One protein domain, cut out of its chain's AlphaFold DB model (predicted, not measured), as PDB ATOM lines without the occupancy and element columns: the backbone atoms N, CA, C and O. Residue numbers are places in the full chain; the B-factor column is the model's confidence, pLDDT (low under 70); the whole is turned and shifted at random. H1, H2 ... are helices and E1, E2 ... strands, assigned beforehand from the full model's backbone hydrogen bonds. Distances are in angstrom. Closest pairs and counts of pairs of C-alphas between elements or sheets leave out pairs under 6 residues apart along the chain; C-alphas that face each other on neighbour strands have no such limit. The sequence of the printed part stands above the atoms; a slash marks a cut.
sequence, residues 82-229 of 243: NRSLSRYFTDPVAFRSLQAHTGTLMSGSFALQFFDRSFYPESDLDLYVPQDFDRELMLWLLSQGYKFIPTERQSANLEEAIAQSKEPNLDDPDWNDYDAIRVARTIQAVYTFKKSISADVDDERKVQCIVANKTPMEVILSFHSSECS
ATOM      1  N   ASN A  82      34.935 -14.909  -6.930       95.19
ATOM      2  CA  ASN A  82      35.244 -15.440  -5.604       95.19
ATOM      3  C   ASN A  82      35.508 -14.301  -4.609       95.19
ATOM      4  O   ASN A  82      35.111 -14.410  -3.453       95.19
ATOM      5  N   ARG A  83      36.118 -13.192  -5.058       92.75
ATOM      6  CA  ARG A  83      36.287 -11.987  -4.231       92.75
ATOM      7  C   ARG A  83      34.942 -11.339  -3.902       92.75
ATOM      8  O   ARG A  83      34.742 -10.891  -2.784       92.75
ATOM      9  N   SER A  84      34.013 -11.286  -4.853       91.88
ATOM     10  CA  SER A  84      32.680 -10.727  -4.588       91.88
ATOM     11  C   SER A  84      31.878 -11.606  -3.624       91.88
ATOM     12  O   SER A  84      31.240 -11.108  -2.698       91.88
ATOM     13  N   LEU A  85      31.958 -12.926  -3.790       94.12
ATOM     14  CA  LEU A  85      31.263 -13.899  -2.948       94.12
ATOM     15  C   LEU A  85      31.873 -14.075  -1.555       94.12
ATOM     16  O   LEU A  85      31.157 -14.488  -0.643       94.12
ATOM     17  N   SER A  86      33.150 -13.732  -1.347       93.00
ATOM     18  CA  SER A  86      33.787 -13.834  -0.023       93.00
ATOM     19  C   SER A  86      33.133 -12.933   1.025       93.00
ATOM     20  O   SER A  86      33.343 -13.119   2.220       93.00
ATOM     21  N   ARG A  87      32.313 -11.966   0.590       90.31
ATOM     22  CA  ARG A  87      31.457 -11.160   1.464       90.31
ATOM     23  C   ARG A  87      30.349 -11.978   2.141       90.31
ATOM     24  O   ARG A  87      29.952 -11.640   3.254       90.31
ATOM     25  N   TYR A  88      29.843 -13.014   1.472       92.75
ATOM     26  CA  TYR A  88      28.701 -13.816   1.924       92.75
ATOM     27  C   TYR A  88      29.126 -15.186   2.451       92.75
ATOM     28  O   TYR A  88      28.499 -15.710   3.377       92.75
ATOM     29  N   PHE A  89      30.191 -15.764   1.892       94.06
ATOM     30  CA  PHE A  89      30.605 -17.138   2.165       94.06
ATOM     31  C   PHE A  89      32.093 -17.221   2.493       94.06
ATOM     32  O   PHE A  89      32.920 -16.628   1.807       94.06
ATOM     33  N   THR A  90      32.431 -18.010   3.515       93.19
ATOM     34  CA  THR A  90      33.829 -18.268   3.893       93.19
ATOM     35  C   THR A  90      34.568 -19.034   2.795       93.19
ATOM     36  O   THR A  90      35.733 -18.752   2.532       93.19
ATOM     37  N   ASP A  91      33.877 -19.965   2.127       96.12
ATOM     38  CA  ASP A  91      34.384 -20.692   0.962       96.12
ATOM     39  C   ASP A  91      33.510 -20.415  -0.282       96.12
ATOM     40  O   ASP A  91      32.528 -21.120  -0.546       96.12
ATOM     41  N   PRO A  92      33.856 -19.385  -1.076       96.56
ATOM     42  CA  PRO A  92      33.181 -19.087  -2.336       96.56
ATOM     43  C   PRO A  92      33.246 -20.215  -3.371       96.56
ATOM     44  O   PRO A  92      32.367 -20.314  -4.225       96.56
ATOM     45  N   VAL A  93      34.286 -21.054  -3.335       97.56
ATOM     46  CA  VAL A  93      34.468 -22.138  -4.311       97.56
ATOM     47  C   VAL A  93      33.503 -23.280  -4.011       97.56
ATOM     48  O   VAL A  93      32.894 -23.817  -4.940       97.56
ATOM     49  N   ALA A  94      33.295 -23.598  -2.732       97.62
ATOM     50  CA  ALA A  94      32.255 -24.534  -2.312       97.62
ATOM     51  C   ALA A  94      30.865 -24.056  -2.756       97.62
ATOM     52  O   ALA A  94      30.129 -24.826  -3.374       97.62
ATOM     53  N   PHE A  95      30.542 -22.772  -2.544       97.62
ATOM     54  CA  PHE A  95      29.279 -22.207  -3.027       97.62
ATOM     55  C   PHE A  95      29.133 -22.339  -4.544       97.62
ATOM     56  O   PHE A  95      28.100 -22.777  -5.031       97.62
ATOM     57  N   ARG A  96      30.170 -22.006  -5.316       97.25
ATOM     58  CA  ARG A  96      30.116 -22.121  -6.781       97.25
ATOM     59  C   ARG A  96      30.004 -23.562  -7.272       97.25
ATOM     60  O   ARG A  96      29.416 -23.797  -8.323       97.25
ATOM     61  N   SER A  97      30.545 -24.519  -6.525       98.06
ATOM     62  CA  SER A  97      30.376 -25.943  -6.825       98.06
ATOM     63  C   SER A  97      28.922 -26.366  -6.611       98.06
ATOM     64  O   SER A  97      28.339 -27.003  -7.486       98.06
ATOM     65  N   LEU A  98      28.306 -25.919  -5.511       97.69
ATOM     66  CA  LEU A  98      26.871 -26.086  -5.266       97.69
ATOM     67  C   LEU A  98      26.030 -25.374  -6.335       97.69
ATOM     68  O   LEU A  98      25.057 -25.929  -6.833       97.69
ATOM     69  N   GLN A  99      26.431 -24.170  -6.740       96.62
ATOM     70  CA  GLN A  99      25.773 -23.402  -7.791       96.62
ATOM     71  C   GLN A  99      25.750 -24.175  -9.115       96.62
ATOM     72  O   GLN A  99      24.701 -24.297  -9.743       96.62
ATOM     73  N   ALA A 100      26.895 -24.732  -9.517       97.06
ATOM     74  CA  ALA A 100      27.014 -25.544 -10.724       97.06
ATOM     75  C   ALA A 100      26.223 -26.859 -10.625       97.06
ATOM     76  O   ALA A 100      25.656 -27.298 -11.622       97.06
ATOM     77  N   HIS A 101      26.172 -27.471  -9.438       97.31
ATOM     78  CA  HIS A 101      25.422 -28.704  -9.196       97.31
ATOM     79  C   HIS A 101      23.905 -28.500  -9.284       97.31
ATOM     80  O   HIS A 101      23.212 -29.269  -9.941       97.31
ATOM     81  N   THR A 102      23.410 -27.444  -8.641       96.62
ATOM     82  CA  THR A 102      21.974 -27.169  -8.477       96.62
ATOM     83  C   THR A 102      21.379 -26.354  -9.624       96.62
ATOM     84  O   THR A 102      20.164 -26.220  -9.714       96.62
ATOM     85  N   GLY A 103      22.208 -25.752 -10.483       96.12
ATOM     86  CA  GLY A 103      21.747 -24.799 -11.496       96.12
ATOM     87  C   GLY A 103      21.267 -23.464 -10.911       96.12
ATOM     88  O   GLY A 103      20.506 -22.751 -11.566       96.12
ATOM     89  N   THR A 104      21.689 -23.121  -9.690       97.06
ATOM     90  CA  THR A 104      21.310 -21.865  -9.025       97.06
ATOM     91  C   THR A 104      21.908 -20.662  -9.760       97.06
ATOM     92  O   THR A 104      23.091 -20.648 -10.102       97.06
ATOM     93  N   LEU A 105      21.132 -19.603  -9.976       96.50
ATOM     94  CA  LEU A 105      21.607 -18.361 -10.592       96.50
ATOM     95  C   LEU A 105      21.646 -17.223  -9.573       96.50
ATOM     96  O   LEU A 105      20.798 -17.135  -8.695       96.50
ATOM     97  N   MET A 106      22.637 -16.345  -9.709       94.88
ATOM     98  CA  MET A 106      22.714 -15.096  -8.948       94.88
ATOM     99  C   MET A 106      22.138 -13.971  -9.802       94.88
ATOM    100  O   MET A 106      22.427 -13.917 -10.998       94.88
ATOM    101  N   SER A 107      21.360 -13.073  -9.205       90.94
ATOM    102  CA  SER A 107      20.800 -11.915  -9.909       90.94
ATOM    103  C   SER A 107      20.748 -10.681  -8.999       90.94
ATOM    104  O   SER A 107      21.443 -10.619  -7.984       90.94
ATOM    105  N   GLY A 108      19.960  -9.685  -9.395       87.44
ATOM    106  CA  GLY A 108      19.662  -8.504  -8.600       87.44
ATOM    107  C   GLY A 108      20.868  -7.592  -8.402       87.44
ATOM    108  O   GLY A 108      21.764  -7.490  -9.249       87.44
ATOM    109  N   SER A 109      20.887  -6.909  -7.258       88.62
ATOM    110  CA  SER A 109      21.887  -5.876  -6.963       88.62
ATOM    111  C   SER A 109      23.322  -6.417  -6.906       88.62
ATOM    112  O   SER A 109      24.264  -5.686  -7.215       88.62
ATOM    113  N   PHE A 110      23.511  -7.699  -6.578       91.00
ATOM    114  CA  PHE A 110      24.819  -8.354  -6.614       91.00
ATOM    115  C   PHE A 110      25.380  -8.438  -8.041       91.00
ATOM    116  O   PHE A 110      26.543  -8.100  -8.274       91.00
ATOM    117  N   ALA A 111      24.556  -8.864  -9.006       90.75
ATOM    118  CA  ALA A 111      24.971  -8.965 -10.404       90.75
ATOM    119  C   ALA A 111      25.311  -7.583 -10.978       90.75
ATOM    120  O   ALA A 111      26.340  -7.428 -11.636       90.75
ATOM    121  N   LEU A 112      24.498  -6.568 -10.667       89.06
ATOM    122  CA  LEU A 112      24.748  -5.191 -11.094       89.06
ATOM    123  C   LEU A 112      26.077  -4.659 -10.551       89.06
ATOM    124  O   LEU A 112      26.902  -4.219 -11.341       89.06
ATOM    125  N   GLN A 113      26.342  -4.786  -9.247       89.50
ATOM    126  CA  GLN A 113      27.625  -4.369  -8.658       89.50
ATOM    127  C   GLN A 113      28.822  -5.065  -9.295       89.50
ATOM    128  O   GLN A 113      29.860  -4.446  -9.530       89.50
ATOM    129  N   PHE A 114      28.686  -6.364  -9.581       89.56
ATOM    130  CA  PHE A 114      29.754  -7.135 -10.197       89.56
ATOM    131  C   PHE A 114      30.135  -6.580 -11.576       89.56
ATOM    132  O   PHE A 114      31.324  -6.468 -11.873       89.56
ATOM    133  N   PHE A 115      29.151  -6.203 -12.398       86.69
ATOM    134  CA  PHE A 115      29.397  -5.660 -13.737       86.69
ATOM    135  C   PHE A 115      29.722  -4.161 -13.743       86.69
ATOM    136  O   PHE A 115      30.575  -3.733 -14.519       86.69
ATOM    137  N   ASP A 116      29.100  -3.382 -12.860       85.56
ATOM    138  CA  ASP A 116      29.316  -1.937 -12.711       85.56
ATOM    139  C   ASP A 116      30.633  -1.611 -11.984       85.56
ATOM    140  O   ASP A 116      31.150  -0.502 -12.068       85.56
ATOM    141  N   ARG A 117      31.243  -2.607 -11.325       85.38
ATOM    142  CA  ARG A 117      32.483  -2.457 -10.539       85.38
ATOM    143  C   ARG A 117      32.303  -1.480  -9.369       85.38
ATOM    144  O   ARG A 117      33.261  -0.846  -8.929       85.38
ATOM    145  N   SER A 118      31.080  -1.385  -8.861       84.31
ATOM    146  CA  SER A 118      30.684  -0.534  -7.744       84.31
ATOM    147  C   SER A 118      30.424  -1.359  -6.480       84.31
ATOM    148  O   SER A 118      30.421  -2.592  -6.499       84.31
ATOM    149  N   PHE A 119      30.272  -0.672  -5.346       83.44
ATOM    150  CA  PHE A 119      30.005  -1.293  -4.050       83.44
ATOM    151  C   PHE A 119      28.774  -0.665  -3.411       83.44
ATOM    152  O   PHE A 119      28.740   0.543  -3.175       83.44
ATOM    153  N   TYR A 120      27.786  -1.498  -3.101       85.06
ATOM    154  CA  TYR A 120      26.558  -1.126  -2.413       85.06
ATOM    155  C   TYR A 120      26.587  -1.775  -1.013       85.06
ATOM    156  O   TYR A 120      26.507  -3.003  -0.886       85.06
ATOM    157  N   PRO A 121      26.758  -0.984   0.062       77.94
ATOM    158  CA  PRO A 121      26.867  -1.511   1.423       77.94
ATOM    159  C   PRO A 121      25.651  -2.338   1.847       77.94
ATOM    160  O   PRO A 121      25.821  -3.399   2.427       77.94
ATOM    161  N   GLU A 122      24.447  -1.953   1.438       78.69
ATOM    162  CA  GLU A 122      23.209  -2.620   1.864       78.69
ATOM    163  C   GLU A 122      22.706  -3.674   0.868       78.69
ATOM    164  O   GLU A 122      21.530  -4.022   0.864       78.69
ATOM    165  N   SER A 123      23.561  -4.153  -0.044       83.38
ATOM    166  CA  SER A 123      23.109  -5.105  -1.058       83.38
ATOM    167  C   SER A 123      22.918  -6.515  -0.520       83.38
ATOM    168  O   SER A 123      23.848  -7.128   0.023       83.38
ATOM    169  N   ASP A 124      21.763  -7.076  -0.838       90.38
ATOM    170  CA  ASP A 124      21.451  -8.480  -0.625       90.38
ATOM    171  C   ASP A 124      22.041  -9.365  -1.734       90.38
ATOM    172  O   ASP A 124      22.392  -8.897  -2.822       90.38
ATOM    173  N   LEU A 125      22.157 -10.665  -1.452       94.56
ATOM    174  CA  LEU A 125      22.470 -11.680  -2.458       94.56
ATOM    175  C   LEU A 125      21.201 -12.444  -2.847       94.56
ATOM    176  O   LEU A 125      20.682 -13.226  -2.050       94.56
ATOM    177  N   ASP A 126      20.754 -12.260  -4.087       95.06
ATOM    178  CA  ASP A 126      19.583 -12.941  -4.640       95.06
ATOM    179  C   ASP A 126      19.987 -14.226  -5.368       95.06
ATOM    180  O   ASP A 126      20.723 -14.192  -6.360       95.06
ATOM    181  N   LEU A 127      19.485 -15.362  -4.884       96.94
ATOM    182  CA  LEU A 127      19.735 -16.700  -5.412       96.94
ATOM    183  C   LEU A 127      18.448 -17.293  -5.983       96.94
ATOM    184  O   LEU A 127      17.512 -17.579  -5.246       96.94
ATOM    185  N   TYR A 128      18.422 -17.523  -7.288       96.06
ATOM    186  CA  TYR A 128      17.323 -18.178  -7.988       96.06
ATOM    187  C   TYR A 128      17.631 -19.666  -8.112       96.06
ATOM    188  O   TYR A 128      18.563 -20.047  -8.821       96.06
ATOM    189  N   VAL A 129      16.865 -20.501  -7.419       96.31
ATOM    190  CA  VAL A 129      17.128 -21.940  -7.269       96.31
ATOM    191  C   VAL A 129      15.992 -22.758  -7.886       96.31
ATOM    192  O   VAL A 129      14.829 -22.415  -7.676       96.31
ATOM    193  N   PRO A 130      16.270 -23.828  -8.653       95.25
ATOM    194  CA  PRO A 130      15.214 -24.745  -9.074       95.25
ATOM    195  C   PRO A 130      14.566 -25.428  -7.863       95.25
ATOM    196  O   PRO A 130      15.271 -25.827  -6.936       95.25
ATOM    197  N   GLN A 131      13.246 -25.621  -7.893       92.25
ATOM    198  CA  GLN A 131      12.489 -26.243  -6.793       92.25
ATOM    199  C   GLN A 131      13.028 -27.603  -6.317       92.25
ATOM    200  O   GLN A 131      12.860 -27.956  -5.155       92.25
ATOM    201  N   ASP A 132      13.693 -28.369  -7.185       93.44
ATOM    202  CA  ASP A 132      14.209 -29.700  -6.838       93.44
ATOM    203  C   ASP A 132      15.458 -29.630  -5.941       93.44
ATOM    204  O   ASP A 132      15.789 -30.597  -5.254       93.44
ATOM    205  N   PHE A 133      16.136 -28.477  -5.921       96.31
ATOM    206  CA  PHE A 133      17.377 -28.237  -5.177       96.31
ATOM    207  C   PHE A 133      17.224 -27.183  -4.071       96.31
ATOM    208  O   PHE A 133      18.205 -26.818  -3.416       96.31
ATOM    209  N   ASP A 134      16.001 -26.701  -3.841       94.25
ATOM    210  CA  ASP A 134      15.676 -25.658  -2.868       94.25
ATOM    211  C   ASP A 134      16.175 -26.014  -1.460       94.25
ATOM    212  O   ASP A 134      16.934 -25.272  -0.832       94.25
ATOM    213  N   ARG A 135      15.834 -27.219  -1.008       96.25
ATOM    214  CA  ARG A 135      16.173 -27.747   0.306       96.25
ATOM    215  C   ARG A 135      17.676 -27.907   0.485       96.25
ATOM    216  O   ARG A 135      18.199 -27.576   1.545       96.25
ATOM    217  N   GLU A 136      18.375 -28.406  -0.531       97.50
ATOM    218  CA  GLU A 136      19.826 -28.598  -0.469       97.50
ATOM    219  C   GLU A 136      20.552 -27.262  -0.283       97.50
ATOM    220  O   GLU A 136      21.371 -27.125   0.629       97.50
ATOM    221  N   LEU A 137      20.192 -26.253  -1.084       97.50
ATOM    222  CA  LEU A 137      20.769 -24.915  -0.982       97.50
ATOM    223  C   LEU A 137      20.498 -24.282   0.387       97.50
ATOM    224  O   LEU A 137      21.406 -23.724   1.006       97.50
ATOM    225  N   MET A 138      19.267 -24.383   0.887       97.38
ATOM    226  CA  MET A 138      18.890 -23.778   2.164       97.38
ATOM    227  C   MET A 138      19.587 -24.448   3.353       97.38
ATOM    228  O   MET A 138      20.078 -23.757   4.246       97.38
ATOM    229  N   LEU A 139      19.708 -25.779   3.352       97.50
ATOM    230  CA  LEU A 139      20.488 -26.498   4.365       97.50
ATOM    231  C   LEU A 139      21.974 -26.139   4.293       97.50
ATOM    232  O   LEU A 139      22.622 -25.978   5.331       97.50
ATOM    233  N   TRP A 140      22.511 -25.955   3.085       97.62
ATOM    234  CA  TRP A 140      23.873 -25.467   2.918       97.62
ATOM    235  C   TRP A 140      24.037 -24.064   3.518       97.62
ATOM    236  O   TRP A 140      24.978 -23.850   4.280       97.62
ATOM    237  N   LEU A 141      23.103 -23.133   3.298       97.50
ATOM    238  CA  LEU A 141      23.141 -21.800   3.918       97.50
ATOM    239  C   LEU A 141      23.120 -21.866   5.451       97.50
ATOM    240  O   LEU A 141      23.922 -21.185   6.100       97.50
ATOM    241  N   LEU A 142      22.279 -22.725   6.035       96.94
ATOM    242  CA  LEU A 142      22.283 -22.963   7.482       96.94
ATOM    243  C   LEU A 142      23.652 -23.462   7.969       96.94
ATOM    244  O   LEU A 142      24.164 -22.977   8.977       96.94
ATOM    245  N   SER A 143      24.297 -24.365   7.219       96.19
ATOM    246  CA  SER A 143      25.650 -24.851   7.538       96.19
ATOM    247  C   SER A 143      26.717 -23.748   7.491       96.19
ATOM    248  O   SER A 143      27.704 -23.810   8.221       96.19
ATOM    249  N   GLN A 144      26.506 -22.702   6.683       95.12
ATOM    250  CA  GLN A 144      27.380 -21.527   6.608       95.12
ATOM    251  C   GLN A 144      27.131 -20.509   7.738       95.12
ATOM    252  O   GLN A 144      27.761 -19.442   7.767       95.12
ATOM    253  N   GLY A 145      26.228 -20.817   8.674       95.00
ATOM    254  CA  GLY A 145      25.893 -19.975   9.822       95.00
ATOM    255  C   GLY A 145      24.819 -18.924   9.540       95.00
ATOM    256  O   GLY A 145      24.655 -18.008  10.345       95.00
ATOM    257  N   TYR A 146      24.103 -19.029   8.418       96.62
ATOM    258  CA  TYR A 146      22.902 -18.227   8.207       96.62
ATOM    259  C   TYR A 146      21.742 -18.763   9.043       96.62
ATOM    260  O   TYR A 146      21.653 -19.954   9.340       96.62
ATOM    261  N   LYS A 147      20.821 -17.871   9.393       96.88
ATOM    262  CA  LYS A 147      19.558 -18.201  10.048       96.88
ATOM    263  C   LYS A 147      18.417 -17.909   9.093       96.88
ATOM    264  O   LYS A 147      18.408 -16.855   8.459       96.88
ATOM    265  N   PHE A 148      17.473 -18.836   9.002       97.06
ATOM    266  CA  PHE A 148      16.224 -18.605   8.293       97.06
ATOM    267  C   PHE A 148      15.369 -17.591   9.058       97.06
ATOM    268  O   PHE A 148      15.251 -17.674  10.282       97.06
ATOM    269  N   ILE A 149      14.796 -16.638   8.329       95.94
ATOM    270  CA  ILE A 149      13.962 -15.565   8.861       95.94
ATOM    271  C   ILE A 149      12.598 -15.676   8.173       95.94
ATOM    272  O   ILE A 149      12.468 -15.253   7.020       95.94
ATOM    273  N   PRO A 150      11.609 -16.298   8.839       91.75
ATOM    274  CA  PRO A 150      10.293 -16.529   8.262       91.75
ATOM    275  C   PRO A 150       9.530 -15.213   8.100       91.75
ATOM    276  O   PRO A 150       9.619 -14.313   8.937       91.75
ATOM    277  N   THR A 151       8.752 -15.119   7.029       86.81
ATOM    278  CA  THR A 151       7.708 -14.094   6.895       86.81
ATOM    279  C   THR A 151       6.456 -14.491   7.684       86.81
ATOM    280  O   THR A 151       6.307 -15.645   8.073       86.81
ATOM    281  N   GLU A 152       5.514 -13.562   7.878       84.94
ATOM    282  CA  GLU A 152       4.240 -13.834   8.574       84.94
ATOM    283  C   GLU A 152       3.419 -14.970   7.933       84.94
ATOM    284  O   GLU A 152       2.599 -15.596   8.600       84.94
ATOM    285  N   ARG A 153       3.645 -15.242   6.641       80.12
ATOM    286  CA  ARG A 153       2.954 -16.281   5.863       80.12
ATOM    287  C   ARG A 153       3.676 -17.636   5.873       80.12
ATOM    288  O   ARG A 153       3.151 -18.594   5.316       80.12
ATOM    289  N   GLN A 154       4.873 -17.726   6.454       86.50
ATOM    290  CA  GLN A 154       5.696 -18.939   6.471       86.50
ATOM    291  C   GLN A 154       5.750 -19.545   7.873       86.50
ATOM    292  O   GLN A 154       5.780 -18.823   8.870       86.50
ATOM    293  N   SER A 155       5.833 -20.877   7.959       89.12
ATOM    294  CA  SER A 155       6.174 -21.523   9.232       89.12
ATOM    295  C   SER A 155       7.518 -21.012   9.761       89.12
ATOM    296  O   SER A 155       8.453 -20.744   9.004       89.12
ATOM    297  N   ALA A 156       7.634 -20.934  11.089       92.38
ATOM    298  CA  ALA A 156       8.896 -20.633  11.754       92.38
ATOM    299  C   ALA A 156       9.961 -21.717  11.521       92.38
ATOM    300  O   ALA A 156      11.159 -21.445  11.619       92.38
ATOM    301  N   ASN A 157       9.534 -22.944  11.213       94.75
ATOM    302  CA  ASN A 157      10.420 -24.028  10.829       94.75
ATOM    303  C   ASN A 157      10.630 -24.028   9.308       94.75
ATOM    304  O   ASN A 157       9.673 -24.071   8.540       94.75
ATOM    305  N   LEU A 158      11.895 -24.029   8.879       93.12
ATOM    306  CA  LEU A 158      12.261 -24.014   7.463       93.12
ATOM    307  C   LEU A 158      11.711 -25.222   6.687       93.12
ATOM    308  O   LEU A 158      11.196 -25.048   5.590       93.12
ATOM    309  N   GLU A 159      11.811 -26.435   7.233       94.12
ATOM    310  CA  GLU A 159      11.359 -27.655   6.546       94.12
ATOM    311  C   GLU A 159       9.841 -27.641   6.348       94.12
ATOM    312  O   GLU A 159       9.343 -27.999   5.282       94.12
ATOM    313  N   GLU A 160       9.100 -27.158   7.346       92.50
ATOM    314  CA  GLU A 160       7.654 -26.967   7.227       92.50
ATOM    315  C   GLU A 160       7.317 -25.880   6.202       92.50
ATOM    316  O   GLU A 160       6.400 -26.059   5.408       92.50
ATOM    317  N   ALA A 161       8.075 -24.781   6.167       90.56
ATOM    318  CA  ALA A 161       7.890 -23.718   5.182       90.56
ATOM    319  C   ALA A 161       8.218 -24.171   3.744       90.56
ATOM    320  O   ALA A 161       7.634 -23.658   2.788       90.56
ATOM    321  N   ILE A 162       9.141 -25.124   3.564       91.06
ATOM    322  CA  ILE A 162       9.414 -25.779   2.272       91.06
ATOM    323  C   ILE A 162       8.278 -26.741   1.905       91.06
ATOM    324  O   ILE A 162       7.835 -26.760   0.763       91.06
ATOM    325  N   ALA A 163       7.771 -27.529   2.855       89.69
ATOM    326  CA  ALA A 163       6.646 -28.425   2.594       89.69
ATOM    327  C   ALA A 163       5.373 -27.647   2.209       89.69
ATOM    328  O   ALA A 163       4.712 -27.993   1.233       89.69
ATOM    329  N   GLN A 164       5.085 -26.547   2.914       84.94
ATOM    330  CA  GLN A 164       3.942 -25.666   2.647       84.94
ATOM    331  C   GLN A 164       3.976 -25.051   1.241       84.94
ATOM    332  O   GLN A 164       2.929 -24.908   0.620       84.94
ATOM    333  N   SER A 165       5.153 -24.704   0.708       84.06
ATOM    334  CA  SER A 165       5.251 -24.108  -0.635       84.06
ATOM    335  C   SER A 165       5.073 -25.123  -1.771       84.06
ATOM    336  O   SER A 165       4.780 -24.739  -2.905       84.06
ATOM    337  N   LYS A 166       5.232 -26.421  -1.482       82.44
ATOM    338  CA  LYS A 166       5.030 -27.520  -2.444       82.44
ATOM    339  C   LYS A 166       3.561 -27.922  -2.579       82.44
ATOM    340  O   LYS A 166       3.195 -28.521  -3.588       82.44
ATOM    341  N   GLU A 167       2.724 -27.546  -1.617       72.94
ATOM    342  CA  GLU A 167       1.280 -27.780  -1.623       72.94
ATOM    343  C   GLU A 167       0.536 -26.441  -1.775       72.94
ATOM    344  O   GLU A 167       0.113 -25.850  -0.781       72.94
ATOM    345  N   PRO A 168       0.395 -25.906  -3.006       60.91
ATOM    346  CA  PRO A 168      -0.249 -24.615  -3.208       60.91
ATOM    347  C   PRO A 168      -1.706 -24.661  -2.736       60.91
ATOM    348  O   PRO A 168      -2.488 -25.513  -3.162       60.91
ATOM    349  N   ASN A 169      -2.078 -23.711  -1.878       54.41
ATOM    350  CA  ASN A 169      -3.458 -23.532  -1.445       54.41
ATOM    351  C   ASN A 169      -4.260 -22.950  -2.619       54.41
ATOM    352  O   ASN A 169      -4.091 -21.787  -2.981       54.41
ATOM    353  N   LEU A 170      -5.110 -23.770  -3.241       53.56
ATOM    354  CA  LEU A 170      -5.899 -23.395  -4.424       53.56
ATOM    355  C   LEU A 170      -6.981 -22.333  -4.135       53.56
ATOM    356  O   LEU A 170      -7.591 -21.828  -5.073       53.56
ATOM    357  N   ASP A 171      -7.188 -21.989  -2.862       52.50
ATOM    358  CA  ASP A 171      -8.228 -21.076  -2.378       52.50
ATOM    359  C   ASP A 171      -7.697 -19.675  -1.991       52.50
ATOM    360  O   ASP A 171      -8.411 -18.916  -1.335       52.50
ATOM    361  N   ASP A 172      -6.456 -19.310  -2.358       53.12
ATOM    362  CA  ASP A 172      -5.884 -17.990  -2.031       53.12
ATOM    363  C   ASP A 172      -6.575 -16.848  -2.830       53.12
ATOM    364  O   ASP A 172      -6.473 -16.812  -4.064       53.12
ATOM    365  N   PRO A 173      -7.283 -15.903  -2.170       49.53
ATOM    366  CA  PRO A 173      -8.064 -14.849  -2.830       49.53
ATOM    367  C   PRO A 173      -7.243 -13.783  -3.578       49.53
ATOM    368  O   PRO A 173      -7.829 -13.009  -4.337       49.53
ATOM    369  N   ASP A 174      -5.921 -13.715  -3.376       49.62
ATOM    370  CA  ASP A 174      -5.036 -12.689  -3.966       49.62
ATOM    371  C   ASP A 174      -4.656 -12.972  -5.441       49.62
ATOM    372  O   ASP A 174      -3.958 -12.184  -6.083       49.62
ATOM    373  N   TRP A 175      -5.149 -14.068  -6.031       47.88
ATOM    374  CA  TRP A 175      -4.863 -14.508  -7.410       47.88
ATOM    375  C   TRP A 175      -5.526 -13.656  -8.516       47.88
ATOM    376  O   TRP A 175      -5.857 -14.171  -9.583       47.88
ATOM    377  N   ASN A 176      -5.768 -12.365  -8.272       44.66
ATOM    378  CA  ASN A 176      -6.465 -11.455  -9.191       44.66
ATOM    379  C   ASN A 176      -5.594 -10.319  -9.750       44.66
ATOM    380  O   ASN A 176      -6.069  -9.571 -10.606       44.66
ATOM    381  N   ASP A 177      -4.338 -10.190  -9.323       51.22
ATOM    382  CA  ASP A 177      -3.404  -9.229  -9.914       51.22
ATOM    383  C   ASP A 177      -2.585  -9.891 -11.038       51.22
ATOM    384  O   ASP A 177      -1.875 -10.867 -10.813       51.22
ATOM    385  N   TYR A 178      -2.713  -9.410 -12.278       47.28
ATOM    386  CA  TYR A 178      -2.171 -10.069 -13.479       47.28
ATOM    387  C   TYR A 178      -0.635 -10.199 -13.458       47.28
ATOM    388  O   TYR A 178      -0.099 -11.201 -13.951       47.28
ATOM    389  N   ASP A 179       0.065  -9.238 -12.846       46.81
ATOM    390  CA  ASP A 179       1.521  -9.286 -12.659       46.81
ATOM    391  C   ASP A 179       1.917 -10.177 -11.478       46.81
ATOM    392  O   ASP A 179       2.828 -11.002 -11.613       46.81
ATOM    393  N   ALA A 180       1.164 -10.134 -10.372       50.56
ATOM    394  CA  ALA A 180       1.326 -11.091  -9.282       50.56
ATOM    395  C   ALA A 180       1.079 -12.533  -9.754       50.56
ATOM    396  O   ALA A 180       1.817 -13.424  -9.362       50.56
ATOM    397  N   ILE A 181       0.127 -12.781 -10.660       51.12
ATOM    398  CA  ILE A 181      -0.148 -14.105 -11.238       51.12
ATOM    399  C   ILE A 181       1.000 -14.561 -12.148       51.12
ATOM    400  O   ILE A 181       1.352 -15.742 -12.132       51.12
ATOM    401  N   ARG A 182       1.606 -13.677 -12.955       50.88
ATOM    402  CA  ARG A 182       2.763 -14.056 -13.793       50.88
ATOM    403  C   ARG A 182       3.985 -14.387 -12.949       50.88
ATOM    404  O   ARG A 182       4.610 -15.416 -13.209       50.88
ATOM    405  N   VAL A 183       4.298 -13.555 -11.957       52.81
ATOM    406  CA  VAL A 183       5.427 -13.769 -11.044       52.81
ATOM    407  C   VAL A 183       5.163 -14.963 -10.120       52.81
ATOM    408  O   VAL A 183       6.042 -15.798  -9.958       52.81
ATOM    409  N   ALA A 184       3.942 -15.150  -9.609       56.03
ATOM    410  CA  ALA A 184       3.562 -16.324  -8.810       56.03
ATOM    411  C   ALA A 184       3.530 -17.628  -9.624       56.03
ATOM    412  O   ALA A 184       3.682 -18.718  -9.079       56.03
ATOM    413  N   ARG A 185       3.364 -17.561 -10.954       64.88
ATOM    414  CA  ARG A 185       3.508 -18.741 -11.823       64.88
ATOM    415  C   ARG A 185       4.966 -19.142 -12.040       64.88
ATOM    416  O   ARG A 185       5.212 -20.297 -12.386       64.88
ATOM    417  N   THR A 186       5.925 -18.230 -11.876       75.38
ATOM    418  CA  THR A 186       7.355 -18.503 -12.095       75.38
ATOM    419  C   THR A 186       8.134 -18.672 -10.790       75.38
ATOM    420  O   THR A 186       9.062 -19.479 -10.757       75.38
ATOM    421  N   ILE A 187       7.727 -17.995  -9.715       85.12
ATOM    422  CA  ILE A 187       8.290 -18.084  -8.365       85.12
ATOM    423  C   ILE A 187       7.356 -18.905  -7.479       85.12
ATOM    424  O   ILE A 187       6.188 -18.574  -7.319       85.12
ATOM    425  N   GLN A 188       7.898 -19.953  -6.871       85.38
ATOM    426  CA  GLN A 188       7.198 -20.795  -5.908       85.38
ATOM    427  C   GLN A 188       7.151 -20.152  -4.522       85.38
ATOM    428  O   GLN A 188       6.109 -20.103  -3.876       85.38
ATOM    429  N   ALA A 189       8.305 -19.689  -4.046       88.69
ATOM    430  CA  ALA A 189       8.471 -19.137  -2.712       88.69
ATOM    431  C   ALA A 189       9.760 -18.319  -2.625       88.69
ATOM    432  O   ALA A 189      10.699 -18.522  -3.397       88.69
ATOM    433  N   VAL A 190       9.815 -17.416  -1.649       92.19
ATOM    434  CA  VAL A 190      11.016 -16.642  -1.325       92.19
ATOM    435  C   VAL A 190      11.374 -16.880   0.135       92.19
ATOM    436  O   VAL A 190      10.549 -16.679   1.026       92.19
ATOM    437  N   TYR A 191      12.611 -17.290   0.391       94.88
ATOM    438  CA  TYR A 191      13.128 -17.549   1.732       94.88
ATOM    439  C   TYR A 191      14.247 -16.567   2.048       94.88
ATOM    440  O   TYR A 191      15.168 -16.387   1.251       94.88
ATOM    441  N   THR A 192      14.179 -15.927   3.214       96.31
ATOM    442  CA  THR A 192      15.187 -14.952   3.639       96.31
ATOM    443  C   THR A 192      16.121 -15.575   4.667       96.31
ATOM    444  O   THR A 192      15.680 -16.165   5.652       96.31
ATOM    445  N   PHE A 193      17.419 -15.405   4.447       96.88
ATOM    446  CA  PHE A 193      18.483 -15.866   5.324       96.88
ATOM    447  C   PHE A 193      19.334 -14.689   5.767       96.88
ATOM    448  O   PHE A 193      19.729 -13.859   4.950       96.88
ATOM    449  N   LYS A 194      19.642 -14.630   7.060       95.75
ATOM    450  CA  LYS A 194      20.425 -13.548   7.658       95.75
ATOM    451  C   LYS A 194      21.594 -14.085   8.479       95.75
ATOM    452  O   LYS A 194      21.467 -15.111   9.151       95.75
ATOM    453  N   LYS A 195      22.739 -13.409   8.406       93.25
ATOM    454  CA  LYS A 195      23.962 -13.740   9.149       93.25
ATOM    455  C   LYS A 195      24.614 -12.469   9.683       93.25
ATOM    456  O   LYS A 195      25.011 -11.609   8.902       93.25
ATOM    457  N   SER A 196      24.775 -12.383  10.998       89.19
ATOM    458  CA  SER A 196      25.518 -11.302  11.651       89.19
ATOM    459  C   SER A 196      27.023 -11.517  11.463       89.19
ATOM    460  O   SER A 196      27.517 -12.617  11.727       89.19
ATOM    461  N   ILE A 197      27.753 -10.500  10.994       81.25
ATOM    462  CA  ILE A 197      29.216 -10.585  10.824       81.25
ATOM    463  C   ILE A 197      29.961 -10.025  12.030       81.25
ATOM    464  O   ILE A 197      31.038 -10.519  12.368       81.25
ATOM    465  N   SER A 198      29.400  -9.022  12.694       75.56
ATOM    466  CA  SER A 198      30.010  -8.401  13.862       75.56
ATOM    467  C   SER A 198      29.042  -8.386  15.047       75.56
ATOM    468  O   SER A 198      27.869  -8.734  14.920       75.56
ATOM    469  N   ALA A 199      29.561  -8.027  16.224       63.41
ATOM    470  CA  ALA A 199      28.732  -7.767  17.400       63.41
ATOM    471  C   ALA A 199      27.915  -6.467  17.262       63.41
ATOM    472  O   ALA A 199      27.054  -6.209  18.101       63.41
ATOM    473  N   ASP A 200      28.201  -5.665  16.233       63.22
ATOM    474  CA  ASP A 200      27.439  -4.473  15.900       63.22
ATOM    475  C   ASP A 200      26.169  -4.872  15.140       63.22
ATOM    476  O   ASP A 200      26.205  -5.698  14.224       63.22
ATOM    477  N   VAL A 201      25.035  -4.313  15.555       58.81
ATOM    478  CA  VAL A 201      23.695  -4.774  15.145       58.81
ATOM    479  C   VAL A 201      23.421  -4.509  13.657       58.81
ATOM    480  O   VAL A 201      22.595  -5.199  13.064       58.81
ATOM    481  N   ASP A 202      24.145  -3.564  13.054       63.41
ATOM    482  CA  ASP A 202      23.910  -3.079  11.688       63.41
ATOM    483  C   ASP A 202      24.714  -3.820  10.600       63.41
ATOM    484  O   ASP A 202      24.423  -3.666   9.419       63.41
ATOM    485  N   ASP A 203      25.704  -4.659  10.948       76.12
ATOM    486  CA  ASP A 203      26.509  -5.378   9.939       76.12
ATOM    487  C   ASP A 203      26.012  -6.818   9.734       76.12
ATOM    488  O   ASP A 203      26.614  -7.813  10.167       76.12
ATOM    489  N   GLU A 204      24.866  -6.917   9.063       87.88
ATOM    490  CA  GLU A 204      24.234  -8.174   8.676       87.88
ATOM    491  C   GLU A 204      24.460  -8.478   7.184       87.88
ATOM    492  O   GLU A 204      24.615  -7.593   6.339       87.88
ATOM    493  N   ARG A 205      24.514  -9.762   6.824       91.00
ATOM    494  CA  ARG A 205      24.390 -10.204   5.430       91.00
ATOM    495  C   ARG A 205      23.072 -10.897   5.249       91.00
ATOM    496  O   ARG A 205      22.749 -11.831   5.986       91.00
ATOM    497  N   LYS A 206      22.364 -10.473   4.215       94.56
ATOM    498  CA  LYS A 206      21.103 -11.054   3.805       94.56
ATOM    499  C   LYS A 206      21.273 -11.768   2.466       94.56
ATOM    500  O   LYS A 206      21.887 -11.258   1.529       94.56
ATOM    501  N   VAL A 207      20.752 -12.987   2.424       96.56
ATOM    502  CA  VAL A 207      20.664 -13.839   1.239       96.56
ATOM    503  C   VAL A 207      19.190 -14.163   1.042       96.56
ATOM    504  O   VAL A 207      18.534 -14.644   1.967       96.56
ATOM    505  N   GLN A 208      18.656 -13.896  -0.144       96.00
ATOM    506  CA  GLN A 208      17.292 -14.264  -0.508       96.00
ATOM    507  C   GLN A 208      17.342 -15.442  -1.476       96.00
ATOM    508  O   GLN A 208      18.039 -15.401  -2.483       96.00
ATOM    509  N   CYS A 209      16.624 -16.513  -1.153       95.94
ATOM    510  CA  CYS A 209      16.465 -17.680  -2.013       95.94
ATOM    511  C   CYS A 209      15.091 -17.621  -2.671       95.94
ATOM    512  O   CYS A 209      14.077 -17.811  -2.002       95.94
ATOM    513  N   ILE A 210      15.073 -17.351  -3.969       94.25
ATOM    514  CA  ILE A 210      13.892 -17.319  -4.820       94.25
ATOM    515  C   ILE A 210      13.769 -18.693  -5.472       94.25
ATOM    516  O   ILE A 210      14.557 -19.054  -6.347       94.25
ATOM    517  N   VAL A 211      12.791 -19.476  -5.034       93.62
ATOM    518  CA  VAL A 211      12.545 -20.807  -5.584       93.62
ATOM    519  C   VAL A 211      11.747 -20.673  -6.871       93.62
ATOM    520  O   VAL A 211      10.678 -20.067  -6.897       93.62
ATOM    521  N   ALA A 212      12.287 -21.223  -7.949       91.44
ATOM    522  CA  ALA A 212      11.714 -21.158  -9.276       91.44
ATOM    523  C   ALA A 212      10.829 -22.387  -9.545       91.44
ATOM    524  O   ALA A 212      11.309 -23.521  -9.513       91.44
ATOM    525  N   ASN A 213       9.558 -22.146  -9.892       85.25
ATOM    526  CA  ASN A 213       8.649 -23.159 -10.454       85.25
ATOM    527  C   ASN A 213       9.086 -23.592 -11.865       85.25
ATOM    528  O   ASN A 213       8.711 -24.653 -12.359       85.25
ATOM    529  N   LYS A 214       9.854 -22.734 -12.545       85.81
ATOM    530  CA  LYS A 214      10.450 -22.981 -13.861       85.81
ATOM    531  C   LYS A 214      11.973 -22.882 -13.782       85.81
ATOM    532  O   LYS A 214      12.555 -22.923 -12.705       85.81
ATOM    533  N   THR A 215      12.649 -22.742 -14.922       90.25
ATOM    534  CA  THR A 215      14.098 -22.516 -14.908       90.25
ATOM    535  C   THR A 215      14.424 -21.162 -14.256       90.25
ATOM    536  O   THR A 215      13.748 -20.176 -14.563       90.25
ATOM    537  N   PRO A 216      15.471 -21.060 -13.414       92.56
ATOM    538  CA  PRO A 216      15.913 -19.793 -12.827       92.56
ATOM    539  C   PRO A 216      16.087 -18.657 -13.845       92.56
ATOM    540  O   PRO A 216      15.709 -17.519 -13.579       92.56
ATOM    541  N   MET A 217      16.599 -18.969 -15.042       91.81
ATOM    542  CA  MET A 217      16.774 -17.988 -16.116       91.81
ATOM    543  C   MET A 217      15.435 -17.420 -16.599       91.81
ATOM    544  O   MET A 217      15.334 -16.219 -16.830       91.81
ATOM    545  N   GLU A 218      14.402 -18.254 -16.738       88.31
ATOM    546  CA  GLU A 218      13.070 -17.791 -17.140       88.31
ATOM    547  C   GLU A 218      12.460 -16.869 -16.084       88.31
ATOM    548  O   GLU A 218      11.879 -15.850 -16.447       88.31
ATOM    549  N   VAL A 219      12.643 -17.172 -14.793       87.19
ATOM    550  CA  VAL A 219      12.191 -16.290 -13.707       87.19
ATOM    551  C   VAL A 219      12.868 -14.924 -13.813       87.19
ATOM    552  O   VAL A 219      12.177 -13.908 -13.883       87.19
ATOM    553  N   ILE A 220      14.201 -14.901 -13.912       88.19
ATOM    554  CA  ILE A 220      14.989 -13.665 -14.025       88.19
ATOM    555  C   ILE A 220      14.555 -12.851 -15.250       88.19
ATOM    556  O   ILE A 220      14.271 -11.659 -15.140       88.19
ATOM    557  N   LEU A 221      14.459 -13.486 -16.422       85.25
ATOM    558  CA  LEU A 221      14.037 -12.799 -17.644       85.25
ATOM    559  C   LEU A 221      12.594 -12.314 -17.558       85.25
ATOM    560  O   LEU A 221      12.298 -11.247 -18.085       85.25
ATOM    561  N   SER A 222      11.700 -13.062 -16.909       76.62
ATOM    562  CA  SER A 222      10.303 -12.654 -16.757       76.62
ATOM    563  C   SER A 222      10.172 -11.377 -15.933       76.62
ATOM    564  O   SER A 222       9.425 -10.495 -16.342       76.62
ATOM    565  N   PHE A 223      10.966 -11.245 -14.865       70.12
ATOM    566  CA  PHE A 223      10.992 -10.075 -13.989       70.12
ATOM    567  C   PHE A 223      11.509  -8.821 -14.713       70.12
ATOM    568  O   PHE A 223      10.906  -7.754 -14.643       70.12
ATOM    569  N   HIS A 224      12.586  -8.954 -15.492       66.25
ATOM    570  CA  HIS A 224      13.161  -7.824 -16.234       66.25
ATOM    571  C   HIS A 224      12.449  -7.520 -17.564       66.25
ATOM    572  O   HIS A 224      12.568  -6.418 -18.093       66.25
ATOM    573  N   SER A 225      11.689  -8.470 -18.118       59.84
ATOM    574  CA  SER A 225      10.890  -8.230 -19.328       59.84
ATOM    575  C   SER A 225       9.600  -7.468 -19.023       59.84
ATOM    576  O   SER A 225       9.155  -6.705 -19.875       59.84
ATOM    577  N   SER A 226       9.003  -7.626 -17.833       51.88
ATOM    578  CA  SER A 226       7.857  -6.806 -17.402       51.88
ATOM    579  C   SER A 226       8.247  -5.339 -17.212       51.88
ATOM    580  O   SER A 226       7.546  -4.475 -17.722       51.88
ATOM    581  N   GLU A 227       9.416  -5.048 -16.632       46.88
ATOM    582  CA  GLU A 227       9.920  -3.666 -16.508       46.88
ATOM    583  C   GLU A 227      10.239  -3.010 -17.868       46.88
ATOM    584  O   GLU A 227      10.245  -1.787 -17.991       46.88
ATOM    585  N   CYS A 228      10.466  -3.806 -18.920       37.31
ATOM    586  CA  CYS A 228      10.683  -3.323 -20.288       37.31
ATOM    587  C   CYS A 228       9.394  -3.302 -21.141       37.31
ATOM    588  O   CYS A 228       9.375  -2.727 -22.232       37.31
ATOM    589  N   SER A 229       8.301  -3.906 -20.659       37.28
ATOM    590  CA  SER A 229       7.034  -3.991 -21.402       37.28
ATOM    591  C   SER A 229       6.332  -2.634 -21.538       37.28
ATOM    592  O   SER A 229       5.589  -2.439 -22.498       37.28
TER     593      SER A 229
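What this domain is: This is residues 82 to 229 of the 243 residues of an uncharacterized protein of Antrodiella citrinella (UniProt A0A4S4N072). A strongly twisted five-stranded sheet, with the long hairpin E4 and E5 through its middle, has H4 and H5 side by side over one face. H6 and H7 pair beyond the end of the hairpin where E4 begins and E5 ends; H2 runs beside H4, H3 meets the sheet at E2, and H1 lies at the start of H2. The 148 printed residues hold seven named helices and five named strands, in the order H1 H2 E1 H3 E2 H4 E3 H5 H6 E4 E5 H7, a mixed class; the mixed sheet runs E1 E2 E5 E4 E3. The whole is compact, with a radius of gyration of the C-alphas of 15.7 A and spans of 43 by 37 by 31 A.

Where its parts are: The strands are E4, residues 187 to 196, 27.3 A; E5, 204 to 212, 25.4 A; E2, 125 to 130, 16.3 A; E1, 105 to 107; and E3, 147 to 149. The helices are H1, 82 to 85; H2, 92 to 102, 15.1 A; H3, 108 to 116; H4, 134 to 143, 14.4 A; H5, 158 to 166; H6, 178 to 186; and H7, 216 to 229, 20.1 A. C-alpha 82 is at (35.244, -15.440, -5.604), C-alpha 187 at (8.290, -18.084, -8.365) and C-alpha 229 at (7.034, -3.991, -21.402).

How they stand to each other: E5 is antiparallel to E4, with N 207 and O 193 2.9 A apart, and parallel to E2, with N 210 and O 127 2.8 A apart, both within hydrogen-bond range. The edge strands are antiparallel to their neighbours: N 105 of E1 and O 128 are 2.9 A apart, N 149 of E3 and O 192 2.9 A. H4 and H5 are on the same face, two layers, helices over a sheet, at heights of 8.7 A and 9.0 A. E2, H4 and E3 form a split strand-helix-strand unit, two strands running the same way with E5 and E4 between them, its crossover right-handed. H4 is close but not clearly touching H5, Arg 135 and Ile 162 having the closest C-alphas, 7.3 A, at a shallow tilt of 12 degrees, opposite ways. H7 touches H6 with residues 218 to 223 alone, the closest C-alphas being those of Val 219 and Thr 186, 5.6 A. H2, H3 and H6 only graze the sheet; H1 touches H2, the C-alphas of Asn 82 and Pro 92 being closest at 5.3 A. Every O i to N i+4 pair is within hydrogen-bond range in H2 to H6, and 9 of 10 in H7; H1 is too short for one.

The domain as a whole: The farthest C-alphas, those of Arg 117 and Asp 171, are 45.5 A apart. The printed part has no cut. The link from H5 to H6 is long, and residues 169 to 174 stand free. The pLDDT is under 70 in residues 168 to 185, 199 to 202 and 224 to 229.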